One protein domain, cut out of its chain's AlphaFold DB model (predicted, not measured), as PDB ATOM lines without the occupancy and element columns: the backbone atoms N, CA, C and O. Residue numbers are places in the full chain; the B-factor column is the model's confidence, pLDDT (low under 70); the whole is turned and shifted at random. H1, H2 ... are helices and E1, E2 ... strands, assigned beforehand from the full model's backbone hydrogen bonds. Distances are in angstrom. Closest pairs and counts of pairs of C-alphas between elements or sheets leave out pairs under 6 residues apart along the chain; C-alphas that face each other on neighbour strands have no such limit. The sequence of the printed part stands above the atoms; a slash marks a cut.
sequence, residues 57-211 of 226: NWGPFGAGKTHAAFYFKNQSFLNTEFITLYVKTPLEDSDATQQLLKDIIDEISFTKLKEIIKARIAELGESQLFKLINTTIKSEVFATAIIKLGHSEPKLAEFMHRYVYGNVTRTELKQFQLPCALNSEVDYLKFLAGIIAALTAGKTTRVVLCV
ATOM      1  N   ASN A  57     137.009 164.804  98.036       68.81
ATOM      2  CA  ASN A  57     135.630 165.274  98.156       68.81
ATOM      3  C   ASN A  57     135.568 166.586  98.956       68.81
ATOM      4  O   ASN A  57     135.533 166.569 100.189       68.81
ATOM      5  N   TRP A  58     135.564 167.720  98.253       67.06
ATOM      6  CA  TRP A  58     135.563 169.063  98.843       67.06
ATOM      7  C   TRP A  58     134.254 169.827  98.572       67.06
ATOM      8  O   TRP A  58     133.534 169.543  97.619       67.06
ATOM      9  N   GLY A  59     133.933 170.808  99.421       64.88
ATOM     10  CA  GLY A  59     132.702 171.600  99.321       64.88
ATOM     11  C   GLY A  59     132.279 172.225 100.658       64.88
ATOM     12  O   GLY A  59     132.867 171.899 101.696       64.88
ATOM     13  N   PRO A  60     131.252 173.094 100.678       63.66
ATOM     14  CA  PRO A  60     130.823 173.811 101.882       63.66
ATOM     15  C   PRO A  60     130.278 172.879 102.977       63.66
ATOM     16  O   PRO A  60     129.971 171.705 102.735       63.66
ATOM     17  N   PHE A  61     130.193 173.370 104.219       63.47
ATOM     18  CA  PHE A  61     129.539 172.636 105.310       63.47
ATOM     19  C   PHE A  61     128.101 172.262 104.907       63.47
ATOM     20  O   PHE A  61     127.436 173.021 104.210       63.47
ATOM     21  N   GLY A  62     127.653 171.055 105.261       67.38
ATOM     22  CA  GLY A  62     126.339 170.546 104.846       67.38
ATOM     23  C   GLY A  62     126.236 170.036 103.398       67.38
ATOM     24  O   GLY A  62     125.225 169.440 103.051       67.38
ATOM     25  N   ALA A  63     127.277 170.149 102.560       71.31
ATOM     26  CA  ALA A  63     127.247 169.691 101.157       71.31
ATOM     27  C   ALA A  63     127.248 168.156 100.951       71.31
ATOM     28  O   ALA A  63     127.553 167.679  99.864       71.31
ATOM     29  N   GLY A  64     126.983 167.360 101.992       74.88
ATOM     30  CA  GLY A  64     126.925 165.899 101.873       74.88
ATOM     31  C   GLY A  64     128.280 165.180 101.774       74.88
ATOM     32  O   GLY A  64     128.303 163.990 101.483       74.88
ATOM     33  N   LYS A  65     129.415 165.838 102.063       77.00
ATOM     34  CA  LYS A  65     130.762 165.217 102.002       77.00
ATOM     35  C   LYS A  65     130.892 163.963 102.869       77.00
ATOM     36  O   LYS A  65     131.339 162.920 102.401       77.00
ATOM     37  N   THR A  66     130.462 164.065 104.127       74.62
ATOM     38  CA  THR A  66     130.461 162.948 105.082       74.62
ATOM     39  C   THR A  66     129.541 161.831 104.600       74.62
ATOM     40  O   THR A  66     129.945 160.674 104.584       74.62
ATOM     41  N   HIS A  67     128.341 162.179 104.122       78.88
ATOM     42  CA  HIS A  67     127.400 161.216 103.552       78.88
ATOM     43  C   HIS A  67     128.019 160.449 102.380       78.88
ATOM     44  O   HIS A  67     127.999 159.225 102.377       78.88
ATOM     45  N   ALA A  68     128.620 161.156 101.424       78.06
ATOM     46  CA  ALA A  68     129.288 160.557 100.279       78.06
ATOM     47  C   ALA A  68     130.442 159.634 100.702       78.06
ATOM     48  O   ALA A  68     130.514 158.504 100.230       78.06
ATOM     49  N   ALA A  69     131.308 160.075 101.622       74.44
ATOM     50  CA  ALA A  69     132.425 159.263 102.105       74.44
ATOM     51  C   ALA A  69     131.947 157.931 102.711       74.44
ATOM     52  O   ALA A  69     132.442 156.871 102.336       74.44
ATOM     53  N   PHE A  70     130.943 157.969 103.592       74.81
ATOM     54  CA  PHE A  70     130.378 156.753 104.183       74.81
ATOM     55  C   PHE A  70     129.575 155.913 103.182       74.81
ATOM     56  O   PHE A  70     129.627 154.687 103.246       74.81
ATOM     57  N   TYR A  71     128.864 156.544 102.245       78.25
ATOM     58  CA  TYR A  71     128.113 155.843 101.206       78.25
ATOM     59  C   TYR A  71     129.058 155.017 100.331       78.25
ATOM     60  O   TYR A  71     128.883 153.810 100.224       78.25
ATOM     61  N   PHE A  72     130.107 155.629  99.776       75.69
ATOM     62  CA  PHE A  72     131.061 154.928  98.910       75.69
ATOM     63  C   PHE A  72     131.994 153.979  99.669       75.69
ATOM     64  O   PHE A  72     132.448 152.999  99.087       75.69
ATOM     65  N   LYS A  73     132.249 154.210 100.966       72.06
ATOM     66  CA  LYS A  73     133.000 153.270 101.820       72.06
ATOM     67  C   LYS A  73     132.314 151.906 101.941       72.06
ATOM     68  O   LYS A  73     133.005 150.897 101.978       72.06
ATOM     69  N   ASN A  74     130.984 151.879 102.016       68.38
ATOM     70  CA  ASN A  74     130.217 150.662 102.308       68.38
ATOM     71  C   ASN A  74     129.629 149.988 101.064       68.38
ATOM     72  O   ASN A  74     128.822 149.071 101.178       68.38
ATOM     73  N   GLN A  75     130.007 150.438  99.872       68.50
ATOM     74  CA  GLN A  75     129.444 149.928  98.634       68.50
ATOM     75  C   GLN A  75     130.438 149.049  97.888       68.50
ATOM     76  O   GLN A  75     131.572 149.437  97.615       68.50
ATOM     77  N   SER A  76     129.976 147.872  97.482       60.16
ATOM     78  CA  SER A  76     130.728 146.912  96.676       60.16
ATOM     79  C   SER A  76     130.589 147.204  95.177       60.16
ATOM     80  O   SER A  76     130.335 146.294  94.390       60.16
ATOM     81  N   PHE A  77     130.684 148.473  94.763       58.22
ATOM     82  CA  PHE A  77     130.359 148.887  93.389       58.22
ATOM     83  C   PHE A  77     131.255 148.262  92.313       58.22
ATOM     84  O   PHE A  77     130.906 148.304  91.137       58.22
ATOM     85  N   LEU A  78     132.411 147.707  92.679       56.72
ATOM     86  CA  LEU A  78     133.392 147.176  91.740       56.72
ATOM     87  C   LEU A  78     133.997 145.888  92.300       56.72
ATOM     88  O   LEU A  78     134.208 145.775  93.504       56.72
ATOM     89  N   ASN A  79     134.372 144.956  91.420       59.19
ATOM     90  CA  ASN A  79     135.200 143.776  91.732       59.19
ATOM     91  C   ASN A  79     136.647 144.165  92.133       59.19
ATOM     92  O   ASN A  79     137.615 143.495  91.783       59.19
ATOM     93  N   THR A  80     136.821 145.317  92.777       61.41
ATOM     94  CA  THR A  80     138.086 145.958  93.112       61.41
ATOM     95  C   THR A  80     138.044 146.342  94.585       61.41
ATOM     96  O   THR A  80     137.051 146.889  95.059       61.41
ATOM     97  N   GLU A  81     139.109 146.037  95.317       65.25
ATOM     98  CA  GLU A  81     139.192 146.298  96.750       65.25
ATOM     99  C   GLU A  81     139.438 147.796  96.979       65.25
ATOM    100  O   GLU A  81     140.470 148.334  96.575       65.25
ATOM    101  N   PHE A  82     138.502 148.487  97.629       67.25
ATOM    102  CA  PHE A  82     138.692 149.875  98.048       67.25
ATOM    103  C   PHE A  82     139.048 149.952  99.532       67.25
ATOM    104  O   PHE A  82     138.326 149.465 100.399       67.25
ATOM    105  N   ILE A  83     140.145 150.637  99.825       69.06
ATOM    106  CA  ILE A  83     140.509 151.113 101.152       69.06
ATOM    107  C   ILE A  83     140.089 152.581 101.221       69.06
ATOM    108  O   ILE A  83     140.842 153.478 100.841       69.06
ATOM    109  N   THR A  84     138.864 152.834 101.674       67.19
ATOM    110  CA  THR A  84     138.369 154.200 101.884       67.19
ATOM    111  C   THR A  84     138.753 154.677 103.278       67.19
ATOM    112  O   THR A  84     138.291 154.130 104.278       67.19
ATOM    113  N   LEU A  85     139.596 155.704 103.328       68.81
ATOM    114  CA  LEU A  85     140.102 156.345 104.532       68.81
ATOM    115  C   LEU A  85     139.375 157.664 104.732       68.81
ATOM    116  O   LEU A  85     139.527 158.587 103.932       68.81
ATOM    117  N   TYR A  86     138.590 157.767 105.796       69.12
ATOM    118  CA  TYR A  86     138.039 159.045 106.224       69.12
ATOM    119  C   TYR A  86     138.964 159.644 107.276       69.12
ATOM    120  O   TYR A  86     139.085 159.104 108.369       69.12
ATOM    121  N   VAL A  87     139.614 160.758 106.946       68.19
ATOM    122  CA  VAL A  87     140.607 161.370 107.832       68.19
ATOM    123  C   VAL A  87     140.252 162.825 108.032       68.19
ATOM    124  O   VAL A  87     140.063 163.572 107.072       68.19
ATOM    125  N   LYS A  88     140.125 163.233 109.293       66.25
ATOM    126  CA  LYS A  88     139.885 164.633 109.633       66.25
ATOM    127  C   LYS A  88     141.201 165.390 109.508       66.25
ATOM    128  O   LYS A  88     142.239 164.898 109.925       66.25
ATOM    129  N   THR A  89     141.159 166.589 108.940       64.62
ATOM    130  CA  THR A  89     142.337 167.456 108.949       64.62
ATOM    131  C   THR A  89     142.657 167.837 110.397       64.62
ATOM    132  O   THR A  89     141.738 168.281 111.097       64.62
ATOM    133  N   PRO A  90     143.914 167.697 110.846       64.19
ATOM    134  CA  PRO A  90     144.346 168.197 112.145       64.19
ATOM    135  C   PRO A  90     144.044 169.697 112.269       64.19
ATOM    136  O   PRO A  90     144.210 170.448 111.308       64.19
ATOM    137  N   LEU A  91     143.572 170.127 113.441       61.25
ATOM    138  CA  LEU A  91     143.192 171.524 113.697       61.25
ATOM    139  C   LEU A  91     144.367 172.385 114.208       61.25
ATOM    140  O   LEU A  91     144.277 173.612 114.160       61.25
ATOM    141  N   GLU A  92     145.458 171.761 114.667       60.59
ATOM    142  CA  GLU A  92     146.620 172.415 115.291       60.59
ATOM    143  C   GLU A  92     147.914 172.229 114.477       60.59
ATOM    144  O   GLU A  92     148.095 171.215 113.803       60.59
ATOM    145  N   ASP A  93     148.810 173.224 114.542       59.59
ATOM    146  CA  ASP A  93     149.951 173.375 113.624       59.59
ATOM    147  C   ASP A  93     151.199 172.559 113.954       59.59
ATOM    148  O   ASP A  93     151.940 172.220 113.036       59.59
ATOM    149  N   SER A  94     151.491 172.274 115.228       58.97
ATOM    150  CA  SER A  94     152.841 171.810 115.584       58.97
ATOM    151  C   SER A  94     153.128 170.357 115.211       58.97
ATOM    152  O   SER A  94     154.294 170.007 115.074       58.97
ATOM    153  N   ASP A  95     152.103 169.529 114.989       74.75
ATOM    154  CA  ASP A  95     152.264 168.083 114.761       74.75
ATOM    155  C   ASP A  95     151.256 167.517 113.745       74.75
ATOM    156  O   ASP A  95     150.951 166.320 113.746       74.75
ATOM    157  N   ALA A  96     150.727 168.363 112.853       78.81
ATOM    158  CA  ALA A  96     149.662 167.993 111.919       78.81
ATOM    159  C   ALA A  96     149.998 166.731 111.101       78.81
ATOM    160  O   ALA A  96     149.181 165.823 110.972       78.81
ATOM    161  N   THR A  97     151.228 166.622 110.602       80.25
ATOM    162  CA  THR A  97     151.685 165.452 109.841       80.25
ATOM    163  C   THR A  97     151.693 164.171 110.684       80.25
ATOM    164  O   THR A  97     151.256 163.117 110.217       80.25
ATOM    165  N   GLN A  98     152.185 164.242 111.924       85.19
ATOM    166  CA  GLN A  98     152.203 163.086 112.820       85.19
ATOM    167  C   GLN A  98     150.773 162.668 113.174       85.19
ATOM    168  O   GLN A  98     150.464 161.474 113.167       85.19
ATOM    169  N   GLN A  99     149.899 163.636 113.454       83.88
ATOM    170  CA  GLN A  99     148.491 163.380 113.740       83.88
ATOM    171  C   GLN A  99     147.792 162.736 112.541       83.88
ATOM    172  O   GLN A  99     147.113 161.729 112.706       83.88
ATOM    173  N   LEU A 100     148.039 163.239 111.330       81.88
ATOM    174  CA  LEU A 100     147.483 162.682 110.100       81.88
ATOM    175  C   LEU A 100     147.888 161.216 109.899       81.88
ATOM    176  O   LEU A 100     147.052 160.392 109.531       81.88
ATOM    177  N   LEU A 101     149.159 160.875 110.149       85.56
ATOM    178  CA  LEU A 101     149.615 159.485 110.084       85.56
ATOM    179  C   LEU A 101     148.866 158.606 111.095       85.56
ATOM    180  O   LEU A 101     148.420 157.517 110.731       85.56
ATOM    181  N   LYS A 102     148.734 159.065 112.345       87.00
ATOM    182  CA  LYS A 102     148.022 158.330 113.401       87.00
ATOM    183  C   LYS A 102     146.555 158.123 113.029       87.00
ATOM    184  O   LYS A 102     146.106 156.985 113.028       87.00
ATOM    185  N   ASP A 103     145.865 159.176 112.595       84.00
ATOM    186  CA  ASP A 103     144.457 159.114 112.192       84.00
ATOM    187  C   ASP A 103     144.237 158.138 111.022       84.00
ATOM    188  O   ASP A 103     143.272 157.375 111.013       84.00
ATOM    189  N   ILE A 104     145.153 158.115 110.044       84.12
ATOM    190  CA  ILE A 104     145.121 157.150 108.932       84.12
ATOM    191  C   ILE A 104     145.254 155.714 109.440       84.12
ATOM    192  O   ILE A 104     144.530 154.826 108.987       84.12
ATOM    193  N   ILE A 105     146.190 155.467 110.355       86.19
ATOM    194  CA  ILE A 105     146.438 154.124 110.886       86.19
ATOM    195  C   ILE A 105     145.291 153.668 111.776       86.19
ATOM    196  O   ILE A 105     144.900 152.506 111.687       86.19
ATOM    197  N   ASP A 106     144.728 154.562 112.582       86.62
ATOM    198  CA  ASP A 106     143.596 154.273 113.455       86.62
ATOM    199  C   ASP A 106     142.342 153.937 112.632       86.62
ATOM    200  O   ASP A 106     141.658 152.958 112.931       86.62
ATOM    201  N   GLU A 107     142.099 154.657 111.529       81.94
ATOM    202  CA  GLU A 107     140.988 154.379 110.606       81.94
ATOM    203  C   GLU A 107     141.139 153.021 109.891       81.94
ATOM    204  O   GLU A 107     140.151 152.323 109.648       81.94
ATOM    205  N   ILE A 108     142.369 152.605 109.563       84.38
ATOM    206  CA  ILE A 108     142.639 151.269 108.997       84.38
ATOM    207  C   ILE A 108     142.607 150.191 110.088       84.38
ATOM    208  O   ILE A 108     142.219 149.053 109.816       84.38
ATOM    209  N   SER A 109     142.983 150.547 111.314       88.44
ATOM    210  CA  SER A 109     143.565 149.714 112.370       88.44
ATOM    211  C   SER A 109     144.978 149.202 112.057       88.44
ATOM    212  O   SER A 109     145.265 148.684 110.972       88.44
ATOM    213  N   PHE A 110     145.853 149.240 113.067       88.88
ATOM    214  CA  PHE A 110     147.216 148.711 112.971       88.88
ATOM    215  C   PHE A 110     147.245 147.225 112.569       88.88
ATOM    216  O   PHE A 110     148.040 146.814 111.725       88.88
ATOM    217  N   THR A 111     146.334 146.414 113.119       90.31
ATOM    218  CA  THR A 111     146.222 144.985 112.792       90.31
ATOM    219  C   THR A 111     145.921 144.767 111.312       90.31
ATOM    220  O   THR A 111     146.582 143.954 110.670       90.31
ATOM    221  N   LYS A 112     144.963 145.504 110.740       88.69
ATOM    222  CA  LYS A 112     144.619 145.369 109.321       88.69
ATOM    223  C   LYS A 112     145.746 145.865 108.420       88.69
ATOM    224  O   LYS A 112     146.034 145.214 107.422       88.69
ATOM    225  N   LEU A 113     146.423 146.955 108.791       90.62
ATOM    226  CA  LEU A 113     147.614 147.432 108.082       90.62
ATOM    227  C   LEU A 113     148.686 146.332 107.999       90.62
ATOM    228  O   LEU A 113     149.212 146.064 106.918       90.62
ATOM    229  N   LYS A 114     148.953 145.656 109.123       92.62
ATOM    230  CA  LYS A 114     149.881 144.521 109.215       92.62
ATOM    231  C   LYS A 114     149.520 143.411 108.228       92.62
ATOM    232  O   LYS A 114     150.366 142.954 107.463       92.62
ATOM    233  N   GLU A 115     148.255 142.988 108.235       91.75
ATOM    234  CA  GLU A 115     147.775 141.906 107.372       91.75
ATOM    235  C   GLU A 115     147.779 142.302 105.886       91.75
ATOM    236  O   GLU A 115     148.138 141.478 105.047       91.75
ATOM    237  N   ILE A 116     147.485 143.565 105.546       89.62
ATOM    238  CA  ILE A 116     147.600 144.059 104.165       89.62
ATOM    239  C   ILE A 116     149.057 143.991 103.702       89.62
ATOM    240  O   ILE A 116     149.333 143.413 102.654       89.62
ATOM    241  N   ILE A 117     150.005 144.533 104.474       93.31
ATOM    242  CA  ILE A 117     151.426 144.516 104.091       93.31
ATOM    243  C   ILE A 117     151.930 143.073 103.975       93.31
ATOM    244  O   ILE A 117     152.605 142.734 103.004       93.31
ATOM    245  N   LYS A 118     151.545 142.195 104.906       94.50
ATOM    246  CA  LYS A 118     151.845 140.761 104.842       94.50
ATOM    247  C   LYS A 118     151.315 140.114 103.560       94.50
ATOM    248  O   LYS A 118     152.048 139.374 102.906       94.50
ATOM    249  N   ALA A 119     150.074 140.413 103.175       91.38
ATOM    250  CA  ALA A 119     149.492 139.924 101.930       91.38
ATOM    251  C   ALA A 119     150.262 140.437 100.700       91.38
ATOM    252  O   ALA A 119     150.501 139.670  99.770       91.38
ATOM    253  N   ARG A 120     150.738 141.689 100.713       90.94
ATOM    254  CA  ARG A 120     151.567 142.247  99.625       90.94
ATOM    255  C   ARG A 120     152.942 141.606  99.534       90.94
ATOM    256  O   ARG A 120     153.415 141.365  98.427       90.94
ATOM    257  N   ILE A 121     153.565 141.294 100.669       94.38
ATOM    258  CA  ILE A 121     154.813 140.522 100.696       94.38
ATOM    259  C   ILE A 121     154.588 139.142 100.066       94.38
ATOM    260  O   ILE A 121     155.411 138.708  99.266       94.38
ATOM    261  N   ALA A 122     153.470 138.480 100.373       93.00
ATOM    262  CA  ALA A 122     153.131 137.188  99.781       93.00
ATOM    263  C   ALA A 122     152.818 137.273  98.270       93.00
ATOM    264  O   ALA A 122     153.149 136.350  97.533       93.00
ATOM    265  N   GLU A 123     152.206 138.368  97.805       90.94
ATOM    266  CA  GLU A 123     151.821 138.575  96.399       90.94
ATOM    267  C   GLU A 123     153.008 138.955  95.494       90.94
ATOM    268  O   GLU A 123     153.149 138.410  94.399       90.94
ATOM    269  N   LEU A 124     153.840 139.908  95.926       91.50
ATOM    270  CA  LEU A 124     154.902 140.516  95.106       91.50
ATOM    271  C   LEU A 124     156.300 139.994  95.455       91.50
ATOM    272  O   LEU A 124     157.237 140.107  94.664       91.50
ATOM    273  N   GLY A 125     156.463 139.446  96.654       94.50
ATOM    274  CA  GLY A 125     157.763 139.181  97.247       94.50
ATOM    275  C   GLY A 125     158.342 140.409  97.951       94.50
ATOM    276  O   GLY A 125     158.196 141.558  97.523       94.50
ATOM    277  N   GLU A 126     159.060 140.145  99.039       96.00
ATOM    278  CA  GLU A 126     159.617 141.166  99.930       96.00
ATOM    279  C   GLU A 126     160.535 142.160  99.204       96.00
ATOM    280  O   GLU A 126     160.388 143.370  99.350       96.00
ATOM    281  N   SER A 127     161.438 141.661  98.351       96.19
ATOM    282  CA  SER A 127     162.397 142.496  97.616       96.19
ATOM    283  C   SER A 127     161.720 143.449  96.623       96.19
ATOM    284  O   SER A 127     162.134 144.601  96.487       96.19
ATOM    285  N   GLN A 128     160.656 142.998  95.949       95.12
ATOM    286  CA  GLN A 128     159.931 143.833  94.989       95.12
ATOM    287  C   GLN A 128     159.153 144.933  95.705       95.12
ATOM    288  O   GLN A 128     159.241 146.098  95.314       95.12
ATOM    289  N   LEU A 129     158.453 144.579  96.788       95.31
ATOM    290  CA  LEU A 129     157.731 145.546  97.606       95.31
ATOM    291  C   LEU A 129     158.692 146.565  98.235       95.31
ATOM    292  O   LEU A 129     158.438 147.767  98.173       95.31
ATOM    293  N   PHE A 130     159.832 146.108  98.759       97.06
ATOM    294  CA  PHE A 130     160.880 146.981  99.286       97.06
ATOM    295  C   PHE A 130     161.369 147.966  98.224       97.06
ATOM    296  O   PHE A 130     161.430 149.169  98.477       97.06
ATOM    297  N   LYS A 131     161.686 147.476  97.018       96.62
ATOM    298  CA  LYS A 131     162.159 148.316  95.911       96.62
ATOM    299  C   LYS A 131     161.115 149.353  95.511       96.62
ATOM    300  O   LYS A 131     161.485 150.506  95.284       96.62
ATOM    301  N   LEU A 132     159.842 148.967  95.440       94.31
ATOM    302  CA  LEU A 132     158.736 149.875  95.143       94.31
ATOM    303  C   LEU A 132     158.677 150.998  96.183       94.31
ATOM    304  O   LEU A 132     158.792 152.167  95.821       94.31
ATOM    305  N   ILE A 133     158.600 150.647  97.470       95.62
ATOM    306  CA  ILE A 133     158.516 151.624  98.564       95.62
ATOM    307  C   ILE A 133     159.747 152.537  98.567       95.62
ATOM    308  O   ILE A 133     159.605 153.759  98.592       95.62
ATOM    309  N   ASN A 134     160.953 151.965  98.494       96.50
ATOM    310  CA  ASN A 134     162.199 152.729  98.522       96.50
ATOM    311  C   ASN A 134     162.320 153.680  97.322       96.50
ATOM    312  O   ASN A 134     162.776 154.808  97.483       96.50
ATOM    313  N   THR A 135     161.867 153.270  96.133       94.50
ATOM    314  CA  THR A 135     161.852 154.148  94.951       94.50
ATOM    315  C   THR A 135     160.915 155.339  95.163       94.50
ATOM    316  O   THR A 135     161.262 156.460  94.790       94.50
ATOM    317  N   THR A 136     159.768 155.120  95.814       91.19
ATOM    318  CA  THR A 136     158.793 156.176  96.115       91.19
ATOM    319  C   THR A 136     159.311 157.175  97.149       91.19
ATOM    320  O   THR A 136     159.188 158.380  96.948       91.19
ATOM    321  N   ILE A 137     159.904 156.703  98.252       94.94
ATOM    322  CA  ILE A 137     160.224 157.561  99.410       94.94
ATOM    323  C   ILE A 137     161.706 157.933  99.531       94.94
ATOM    324  O   ILE A 137     162.059 158.787 100.348       94.94
ATOM    325  N   LYS A 138     162.575 157.286  98.742       94.75
ATOM    326  CA  LYS A 138     164.039 157.434  98.754       94.75
ATOM    327  C   LYS A 138     164.624 157.282 100.166       94.75
ATOM    328  O   LYS A 138     165.363 158.143 100.642       94.75
ATOM    329  N   SER A 139     164.230 156.216 100.863       94.88
ATOM    330  CA  SER A 139     164.683 155.906 102.223       94.88
ATOM    331  C   SER A 139     164.647 154.403 102.480       94.88
ATOM    332  O   SER A 139     163.585 153.823 102.714       94.88
ATOM    333  N   GLU A 140     165.825 153.781 102.501       95.19
ATOM    334  CA  GLU A 140     165.975 152.355 102.817       95.19
ATOM    335  C   GLU A 140     165.557 152.046 104.255       95.19
ATOM    336  O   GLU A 140     164.953 151.009 104.526       95.19
ATOM    337  N   VAL A 141     165.828 152.978 105.173       94.44
ATOM    338  CA  VAL A 141     165.479 152.873 106.592       94.44
ATOM    339  C   VAL A 141     163.973 152.698 106.764       94.44
ATOM    340  O   VAL A 141     163.515 151.752 107.406       94.44
ATOM    341  N   PHE A 142     163.189 153.586 106.151       95.81
ATOM    342  CA  PHE A 142     161.734 153.561 106.289       95.81
ATOM    343  C   PHE A 142     161.094 152.475 105.432       95.81
ATOM    344  O   PHE A 142     160.133 151.857 105.885       95.81
ATOM    345  N   ALA A 143     161.658 152.157 104.264       96.75
ATOM    346  CA  ALA A 143     161.220 151.002 103.486       96.75
ATOM    347  C   ALA A 143     161.389 149.698 104.285       96.75
ATOM    348  O   ALA A 143     160.455 148.904 104.365       96.75
ATOM    349  N   THR A 144     162.528 149.518 104.962       96.31
ATOM    350  CA  THR A 144     162.783 148.359 105.835       96.31
ATOM    351  C   THR A 144     161.784 148.300 106.989       96.31
ATOM    352  O   THR A 144     161.226 147.241 107.271       96.31
ATOM    353  N   ALA A 145     161.526 149.432 107.648       96.19
ATOM    354  CA  ALA A 145     160.542 149.506 108.726       96.19
ATOM    355  C   ALA A 145     159.128 149.130 108.248       96.19
ATOM    356  O   ALA A 145     158.433 148.386 108.934       96.19
ATOM    357  N   ILE A 146     158.719 149.579 107.057       96.12
ATOM    358  CA  ILE A 146     157.408 149.242 106.485       96.12
ATOM    359  C   ILE A 146     157.322 147.754 106.138       96.12
ATOM    360  O   ILE A 146     156.322 147.124 106.458       96.12
ATOM    361  N   ILE A 147     158.367 147.160 105.554       96.44
ATOM    362  CA  ILE A 147     158.408 145.709 105.315       96.44
ATOM    363  C   ILE A 147     158.278 144.937 106.632       96.44
ATOM    364  O   ILE A 147     157.488 143.997 106.718       96.44
ATOM    365  N   LYS A 148     158.970 145.390 107.686       95.69
ATOM    366  CA  LYS A 148     158.901 144.761 109.009       95.69
ATOM    367  C   LYS A 148     157.504 144.769 109.624       95.69
ATOM    368  O   LYS A 148     157.208 143.858 110.397       95.69
ATOM    369  N   LEU A 149     156.631 145.714 109.252       94.12
ATOM    370  CA  LEU A 149     155.219 145.672 109.649       94.12
ATOM    371  C   LEU A 149     154.542 144.382 109.177       94.12
ATOM    372  O   LEU A 149     153.711 143.863 109.898       94.12
ATOM    373  N   GLY A 150     154.885 143.836 108.009       92.19
ATOM    374  CA  GLY A 150     154.237 142.633 107.475       92.19
ATOM    375  C   GLY A 150     154.653 141.319 108.147       92.19
ATOM    376  O   GLY A 150     154.037 140.278 107.902       92.19
ATOM    377  N   HIS A 151     155.685 141.318 108.993       92.50
ATOM    378  CA  HIS A 151     156.134 140.102 109.665       92.50
ATOM    379  C   HIS A 151     155.220 139.726 110.842       92.50
ATOM    380  O   HIS A 151     154.627 140.562 111.516       92.50
ATOM    381  N   SER A 152     155.095 138.420 111.094       82.62
ATOM    382  CA  SER A 152     154.159 137.875 112.094       82.62
ATOM    383  C   SER A 152     154.794 137.589 113.461       82.62
ATOM    384  O   SER A 152     154.158 136.947 114.293       82.62
ATOM    385  N   GLU A 153     156.025 138.037 113.714       91.88
ATOM    386  CA  GLU A 153     156.674 137.839 115.014       91.88
ATOM    387  C   GLU A 153     156.000 138.719 116.090       91.88
ATOM    388  O   GLU A 153     155.981 139.942 115.939       91.88
ATOM    389  N   PRO A 154     155.476 138.150 117.198       90.12
ATOM    390  CA  PRO A 154     154.708 138.912 118.189       90.12
ATOM    391  C   PRO A 154     155.477 140.078 118.821       90.12
ATOM    392  O   PRO A 154     154.946 141.180 118.933       90.12
ATOM    393  N   LYS A 155     156.751 139.857 119.181       92.31
ATOM    394  CA  LYS A 155     157.610 140.897 119.773       92.31
ATOM    395  C   LYS A 155     157.875 142.038 118.795       92.31
ATOM    396  O   LYS A 155     157.851 143.201 119.186       92.31
ATOM    397  N   LEU A 156     158.107 141.702 117.525       92.19
ATOM    398  CA  LEU A 156     158.280 142.691 116.470       92.19
ATOM    399  C   LEU A 156     156.984 143.469 116.239       92.19
ATOM    400  O   LEU A 156     157.038 144.682 116.106       92.19
ATOM    401  N   ALA A 157     155.822 142.811 116.239       90.31
ATOM    402  CA  ALA A 157     154.536 143.480 116.055       90.31
ATOM    403  C   ALA A 157     154.248 144.505 117.166       90.31
ATOM    404  O   ALA A 157     153.856 145.633 116.871       90.31
ATOM    405  N   GLU A 158     154.494 144.145 118.429       92.44
ATOM    406  CA  GLU A 158     154.356 145.061 119.567       92.44
ATOM    407  C   GLU A 158     155.327 146.248 119.464       92.44
ATOM    408  O   GLU A 158     154.946 147.406 119.659       92.44
ATOM    409  N   PHE A 159     156.584 145.973 119.112       94.75
ATOM    410  CA  PHE A 159     157.573 147.015 118.870       94.75
ATOM    411  C   PHE A 159     157.155 147.938 117.723       94.75
ATOM    412  O   PHE A 159     157.218 149.155 117.873       94.75
ATOM    413  N   MET A 160     156.695 147.387 116.600       94.75
ATOM    414  CA  MET A 160     156.297 148.167 115.433       94.75
ATOM    415  C   MET A 160     155.066 149.028 115.714       94.75
ATOM    416  O   MET A 160     154.996 150.146 115.215       94.75
ATOM    417  N   HIS A 161     154.136 148.556 116.550       91.94
ATOM    418  CA  HIS A 161     153.044 149.392 117.041       91.94
ATOM    419  C   HIS A 161     153.624 150.635 117.723       91.94
ATOM    420  O   HIS A 161     153.387 151.759 117.290       91.94
ATOM    421  N   ARG A 162     154.492 150.455 118.723       92.75
ATOM    422  CA  ARG A 162     155.129 151.584 119.418       92.75
ATOM    423  C   ARG A 162     156.011 152.446 118.514       92.75
ATOM    424  O   ARG A 162     156.045 153.656 118.712       92.75
ATOM    425  N   TYR A 163     156.687 151.853 117.531       93.44
ATOM    426  CA  TYR A 163     157.535 152.554 116.566       93.44
ATOM    427  C   TYR A 163     156.745 153.613 115.800       93.44
ATOM    428  O   TYR A 163     157.185 154.757 115.704       93.44
ATOM    429  N   VAL A 164     155.559 153.252 115.306       90.38
ATOM    430  CA  VAL A 164     154.744 154.168 114.502       90.38
ATOM    431  C   VAL A 164     154.145 155.302 115.342       90.38
ATOM    432  O   VAL A 164     154.041 156.429 114.862       90.38
ATOM    433  N   TYR A 165     153.836 155.044 116.615       88.56
ATOM    434  CA  TYR A 165     153.368 156.079 117.547       88.56
ATOM    435  C   TYR A 165     154.504 156.855 118.247       88.56
ATOM    436  O   TYR A 165     154.214 157.708 119.083       88.56
ATOM    437  N   GLY A 166     155.776 156.603 117.906       85.38
ATOM    438  CA  GLY A 166     156.934 157.354 118.412       85.38
ATOM    439  C   GLY A 166     157.447 156.938 119.801       85.38
ATOM    440  O   GLY A 166     158.295 157.618 120.370       85.38
ATOM    441  N   ASN A 167     156.984 155.811 120.349       87.44
ATOM    442  CA  ASN A 167     157.265 155.371 121.724       87.44
ATOM    443  C   ASN A 167     158.322 154.248 121.788       87.44
ATOM    444  O   ASN A 167     158.083 153.181 122.366       87.44
ATOM    445  N   VAL A 168     159.488 154.465 121.171       92.88
ATOM    446  CA  VAL A 168     160.581 153.472 121.096       92.88
ATOM    447  C   VAL A 168     161.904 153.993 121.639       92.88
ATOM    448  O   VAL A 168     162.246 155.167 121.518       92.88
ATOM    449  N   THR A 169     162.691 153.087 122.213       92.88
ATOM    450  CA  THR A 169     164.022 153.379 122.755       92.88
ATOM    451  C   THR A 169     165.137 153.016 121.772       92.88
ATOM    452  O   THR A 169     164.984 152.179 120.881       92.88
ATOM    453  N   ARG A 170     166.331 153.595 121.971       91.50
ATOM    454  CA  ARG A 170     167.533 153.255 121.180       91.50
ATOM    455  C   ARG A 170     167.932 151.781 121.292       91.50
ATOM    456  O   ARG A 170     168.485 151.230 120.343       91.50
ATOM    457  N   THR A 171     167.683 151.153 122.438       93.50
ATOM    458  CA  THR A 171     167.991 149.733 122.662       93.50
ATOM    459  C   THR A 171     167.096 148.844 121.806       93.50
ATOM    460  O   THR A 171     167.587 147.928 121.152       93.50
ATOM    461  N   GLU A 172     165.805 149.163 121.736       92.38
ATOM    462  CA  GLU A 172     164.834 148.422 120.926       92.38
ATOM    463  C   GLU A 172     165.084 148.605 119.427       92.38
ATOM    464  O   GLU A 172     165.050 147.634 118.675       92.38
ATOM    465  N   LEU A 173     165.434 149.821 118.995       93.56
ATOM    466  CA  LEU A 173     165.859 150.096 117.619       93.56
ATOM    467  C   LEU A 173     167.025 149.189 117.192       93.56
ATOM    468  O   LEU A 173     166.969 148.559 116.136       93.56
ATOM    469  N   LYS A 174     168.050 149.046 118.046       93.25
ATOM    470  CA  LYS A 174     169.166 148.119 117.797       93.25
ATOM    471  C   LYS A 174     168.706 146.663 117.757       93.25
ATOM    472  O   LYS A 174     169.111 145.934 116.856       93.25
ATOM    473  N   GLN A 175     167.858 146.252 118.702       93.50
ATOM    474  CA  GLN A 175     167.337 144.885 118.789       93.50
ATOM    475  C   GLN A 175     166.591 144.474 117.513       93.50
ATOM    476  O   GLN A 175     166.808 143.377 117.004       93.50
ATOM    477  N   PHE A 176     165.751 145.358 116.973       92.62
ATOM    478  CA  PHE A 176     164.960 145.089 115.770       92.62
ATOM    479  C   PHE A 176     165.623 145.571 114.476       92.62
ATOM    480  O   PHE A 176     164.982 145.551 113.426       92.62
ATOM    481  N   GLN A 177     166.907 145.942 114.520       92.88
ATOM    482  CA  GLN A 177     167.701 146.362 113.360       92.88
ATOM    483  C   GLN A 177     167.068 147.533 112.585       92.88
ATOM    484  O   GLN A 177     167.033 147.533 111.355       92.88
ATOM    485  N   LEU A 178     166.548 148.528 113.306       92.62
ATOM    486  CA  LEU A 178     166.089 149.792 112.737       92.62
ATOM    487  C   LEU A 178     167.048 150.928 113.131       92.62
ATOM    488  O   LEU A 178     167.243 151.172 114.319       92.62
ATOM    489  N   PRO A 179     167.656 151.634 112.160       87.19
ATOM    490  CA  PRO A 179     168.638 152.688 112.430       87.19
ATOM    491  C   PRO A 179     168.119 153.894 113.226       87.19
ATOM    492  O   PRO A 179     168.868 154.467 114.018       87.19
ATOM    493  N   CYS A 180     166.866 154.306 113.021       91.06
ATOM    494  CA  CYS A 180     166.282 155.469 113.689       91.06
ATOM    495  C   CYS A 180     164.767 155.332 113.883       91.06
ATOM    496  O   CYS A 180     164.129 154.497 113.248       91.06
ATOM    497  N   ALA A 181     164.219 156.154 114.781       93.19
ATOM    498  CA  ALA A 181     162.783 156.351 114.967       93.19
ATOM    499  C   ALA A 181     162.254 157.496 114.084       93.19
ATOM    500  O   ALA A 181     163.038 158.259 113.515       93.19
ATOM    501  N   LEU A 182     160.928 157.633 114.013       91.88
ATOM    502  CA  LEU A 182     160.249 158.764 113.377       91.88
ATOM    503  C   LEU A 182     160.318 159.990 114.300       91.88
ATOM    504  O   LEU A 182     159.602 160.052 115.298       91.88
ATOM    505  N   ASN A 183     161.198 160.946 113.987       87.88
ATOM    506  CA  ASN A 183     161.479 162.080 114.879       87.88
ATOM    507  C   ASN A 183     161.186 163.446 114.252       87.88
ATOM    508  O   ASN A 183     161.009 164.416 114.980       87.88
ATOM    509  N   SER A 184     161.168 163.538 112.924       88.94
ATOM    510  CA  SER A 184     160.886 164.780 112.206       88.94
ATOM    511  C   SER A 184     159.630 164.663 111.356       88.94
ATOM    512  O   SER A 184     159.240 163.574 110.934       88.94
ATOM    513  N   GLU A 185     159.029 165.804 111.034       85.88
ATOM    514  CA  GLU A 185     157.900 165.881 110.107       85.88
ATOM    515  C   GLU A 185     158.200 165.194 108.763       85.88
ATOM    516  O   GLU A 185     157.378 164.452 108.226       85.88
ATOM    517  N   VAL A 186     159.421 165.371 108.253       89.56
ATOM    518  CA  VAL A 186     159.881 164.743 107.009       89.56
ATOM    519  C   VAL A 186     159.901 163.216 107.124       89.56
ATOM    520  O   VAL A 186     159.560 162.530 106.158       89.56
ATOM    521  N   ASP A 187     160.270 162.673 108.286       92.69
ATOM    522  CA  ASP A 187     160.247 161.228 108.525       92.69
ATOM    523  C   ASP A 187     158.813 160.701 108.494       92.69
ATOM    524  O   ASP A 187     158.538 159.715 107.810       92.69
ATOM    525  N   TYR A 188     157.892 161.394 109.170       90.75
ATOM    526  CA  TYR A 188     156.473 161.042 109.179       90.75
ATOM    527  C   TYR A 188     155.850 161.114 107.777       90.75
ATOM    528  O   TYR A 188     155.154 160.178 107.383       90.75
ATOM    529  N   LEU A 189     156.154 162.148 106.984       88.94
ATOM    530  CA  LEU A 189     155.696 162.259 105.591       88.94
ATOM    531  C   LEU A 189     156.220 161.115 104.719       88.94
ATOM    532  O   LEU A 189     155.457 160.508 103.967       88.94
ATOM    533  N   LYS A 190     157.516 160.791 104.821       92.94
ATOM    534  CA  LYS A 190     158.110 159.675 104.068       92.94
ATOM    535  C   LYS A 190     157.499 158.345 104.477       92.94
ATOM    536  O   LYS A 190     157.198 157.523 103.616       92.94
ATOM    537  N   PHE A 191     157.308 158.129 105.774       93.88
ATOM    538  CA  PHE A 191     156.713 156.902 106.282       93.88
ATOM    539  C   PHE A 191     155.259 156.755 105.820       93.88
ATOM    540  O   PHE A 191     154.881 155.693 105.327       93.88
ATOM    541  N   LEU A 192     154.476 157.839 105.872       90.25
ATOM    542  CA  LEU A 192     153.110 157.880 105.353       90.25
ATOM    543  C   LEU A 192     153.060 157.567 103.852       90.25
ATOM    544  O   LEU A 192     152.296 156.701 103.426       90.25
ATOM    545  N   ALA A 193     153.899 158.228 103.050       89.38
ATOM    546  CA  ALA A 193     153.991 157.967 101.616       89.38
ATOM    547  C   ALA A 193     154.358 156.502 101.327       89.38
ATOM    548  O   ALA A 193     153.811 155.892 100.408       89.38
ATOM    549  N   GLY A 194     155.238 155.914 102.139       92.88
ATOM    550  CA  GLY A 194     155.629 154.515 102.025       92.88
ATOM    551  C   GLY A 194     154.508 153.544 102.405       92.88
ATOM    552  O   GLY A 194     154.328 152.540 101.717       92.88
ATOM    553  N   ILE A 195     153.715 153.854 103.436       91.62
ATOM    554  CA  ILE A 195     152.500 153.096 103.765       91.62
ATOM    555  C   ILE A 195     151.525 153.141 102.591       91.62
ATOM    556  O   ILE A 195     151.066 152.091 102.154       91.62
ATOM    557  N   ILE A 196     151.241 154.322 102.036       87.44
ATOM    558  CA  ILE A 196     150.332 154.458 100.888       87.44
ATOM    559  C   ILE A 196     150.853 153.649  99.691       87.44
ATOM    560  O   ILE A 196     150.079 152.935  99.050       87.44
ATOM    561  N   ALA A 197     152.161 153.697  99.422       89.12
ATOM    562  CA  ALA A 197     152.792 152.896  98.377       89.12
ATOM    563  C   ALA A 197     152.614 151.387  98.623       89.12
ATOM    564  O   ALA A 197     152.255 150.658  97.704       89.12
ATOM    565  N   ALA A 198     152.787 150.922  99.864       90.88
ATOM    566  CA  ALA A 198     152.572 149.523 100.222       90.88
ATOM    567  C   ALA A 198     151.097 149.101 100.083       90.88
ATOM    568  O   ALA A 198     150.809 148.043  99.528       90.88
ATOM    569  N   LEU A 199     150.156 149.936 100.537       86.00
ATOM    570  CA  LEU A 199     148.715 149.676 100.435       86.00
ATOM    571  C   LEU A 199     148.257 149.554  98.973       86.00
ATOM    572  O   LEU A 199     147.443 148.688  98.650       86.00
ATOM    573  N   THR A 200     148.806 150.397  98.098       83.19
ATOM    574  CA  THR A 200     148.457 150.473  96.670       83.19
ATOM    575  C   THR A 200     149.284 149.551  95.771       83.19
ATOM    576  O   THR A 200     149.037 149.494  94.571       83.19
ATOM    577  N   ALA A 201     150.236 148.791  96.320       84.56
ATOM    578  CA  ALA A 201     151.071 147.875  95.541       84.56
ATOM    579  C   ALA A 201     150.300 146.659  94.982       84.56
ATOM    580  O   ALA A 201     150.790 145.973  94.088       84.56
ATOM    581  N   GLY A 202     149.105 146.371  95.507       71.88
ATOM    582  CA  GLY A 202     148.266 145.260  95.053       71.88
ATOM    583  C   GLY A 202     147.634 145.499  93.685       71.88
ATOM    584  O   GLY A 202     147.277 146.625  93.338       71.88
ATOM    585  N   LYS A 203     147.402 144.423  92.925       64.50
ATOM    586  CA  LYS A 203     146.822 144.514  91.569       64.50
ATOM    587  C   LYS A 203     145.434 145.162  91.515       64.50
ATOM    588  O   LYS A 203     145.073 145.724  90.486       64.50
ATOM    589  N   THR A 204     144.655 145.081  92.590       61.41
ATOM    590  CA  THR A 204     143.246 145.507  92.617       61.41
ATOM    591  C   THR A 204     142.902 146.362  93.831       61.41
ATOM    592  O   THR A 204     141.728 146.484  94.169       61.41
ATOM    593  N   THR A 205     143.890 146.958  94.500       64.94
ATOM    594  CA  THR A 205     143.636 147.719  95.727       64.94
ATOM    595  C   THR A 205     143.743 149.209  95.469       64.94
ATOM    596  O   THR A 205     144.762 149.708  94.997       64.94
ATOM    597  N   ARG A 206     142.669 149.930  95.783       65.69
ATOM    598  CA  ARG A 206     142.541 151.374  95.582       65.69
ATOM    599  C   ARG A 206     142.404 152.052  96.931       65.69
ATOM    600  O   ARG A 206     141.531 151.684  97.705       65.69
ATOM    601  N   VAL A 207     143.231 153.051  97.212       64.50
ATOM    602  CA  VAL A 207     143.117 153.844  98.443       64.50
ATOM    603  C   VAL A 207     142.386 155.138  98.121       64.50
ATOM    604  O   VAL A 207     142.840 155.886  97.267       64.50
ATOM    605  N   VAL A 208     141.276 155.411  98.802       64.62
ATOM    606  CA  VAL A 208     140.511 156.653  98.646       64.62
ATOM    607  C   VAL A 208     140.575 157.439  99.943       64.62
ATOM    608  O   VAL A 208     140.005 157.024 100.943       64.62
ATOM    609  N   LEU A 209     141.254 158.584  99.930       65.56
ATOM    610  CA  LEU A 209     141.373 159.451 101.099       65.56
ATOM    611  C   LEU A 209     140.334 160.577 101.044       65.56
ATOM    612  O   LEU A 209     140.412 161.471 100.209       65.56
ATOM    613  N   CYS A 210     139.379 160.545 101.968       62.34
ATOM    614  CA  CYS A 210     138.337 161.547 102.134       62.34
ATOM    615  C   CYS A 210     138.709 162.519 103.263       62.34
ATOM    616  O   CYS A 210     138.662 162.148 104.435       62.34
ATOM    617  N   VAL A 211     139.019 163.772 102.906       63.28
ATOM    618  CA  VAL A 211     139.354 164.850 103.854       63.28
ATOM    619  C   VAL A 211     138.225 165.893 103.879       63.28
ATOM    620  O   VAL A 211     138.067 166.648 102.918       63.28
TER     621      VAL A 211
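What this domain is: This is residues 57 to 211 of the 226 residues of an uncharacterized protein of Candidatus Thiomargarita nelsonii (UniProt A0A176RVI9). A narrow ribbon of two parallel strands, E1 and E2, lies between the single helix H1 on one side and a body of mostly crossed helices, H2 to H6 and H8, on the other. In that body the longest helix, H8, packs on H2, H3, H4 and H5; the short H7 lies at the far end, and at the other end of the longest axis the loop of residues 59 to 64 sticks out. The printed part has 155 residues, with eight named helices and two named strands in the order H1 E1 H2 H3 H4 H5 H6 H7 H8 E2. The class is mostly helix, and the whole is compact, with a radius of gyration of the C-alphas of 16.2 A and spans of 50 by 39 by 28 A.

How they stand to each other: Begin at the sheet, where E1, residues 81 to 86, and E2, residues 205 to 210, are parallel neighbours with 18 degrees between their directions. Look there for N 83 and O 206, 2.7 A apart, and N 210 and O 85, 2.8 A apart, both within hydrogen-bond range. Near E1 you find H1, residues 65 to 73, the closest C-alphas being those of Lys 73 and Thr 84, 5.4 A apart. H2, residues 96 to 108, comes closest to E1 with the C-alphas of Glu 107 and Leu 85, 6.4 A apart. With residues 97 to 101 alone, H2 touches H8, residues 185 to 200, at a shallow tilt of 27 degrees, the same way; the closest C-alphas are those of Gln 98 and Tyr 188, 6.0 A apart. H8 touches H4, residues 126 to 137, at a steep tilt of 46 degrees, opposite ways, closest at the C-alphas of Gly 194 and Ile 133, 5.4 A. H8 also touches H5, residues 140 to 149, at a steep tilt of 54 degrees, closest at the C-alphas of Phe 191 and Phe 142, 6.0 A. H5 and H8 are the hubs, each touching four helices. H3, residues 110 to 124, touches H5 and is only just about perpendicular to it at 73 degrees, closest at the C-alphas of Lys 114 and Leu 149, 5.5 A. H6, residues 154 to 164, touches H5, closest at the C-alphas of Met 160 and Leu 149, 6.4 A. H7, residues 170 to 175, touches no helix but is near H6, where the C-alphas of Glu 172 and Phe 159 are the closest at 7.7 A. H1 is apart from the other helices. E1, the helices H2 to H8 and E2 form a strand-helix-strand unit, two parallel neighbour strands with helices between them along the chain. In each of the eight helices every O i to N i+4 pair is within hydrogen-bond range.

Where its parts are: Find C-alpha 65 at (130.762, 165.217, 102.002), where H1 begins; it is 12.2 A long. E1 covers 15.9 A and E2 16.1 A. H2 is 18.4 A long, H3 21.1 A, H4 16.4 A, H5 14.4 A, H6 15.7 A and H7 8.7 A. From C-alpha 185 at (157.900, 165.881, 110.107), H8 runs 22.5 A to C-alpha 200. E2 ends at C-alpha 210, (138.337, 161.547, 102.134).

The domain as a whole: The two C-alphas farthest apart are those of Gly 62 and Gln 175, 50.3 A, while those of Asn 57 and Val 211, the first and last printed, are 6.8 A apart. The printed part has no cut, and no link is long. The mean pLDDT of the printed part is 83.5; look for values under 70 at residues 57 to 62, 74 to 94 and 203 to 211.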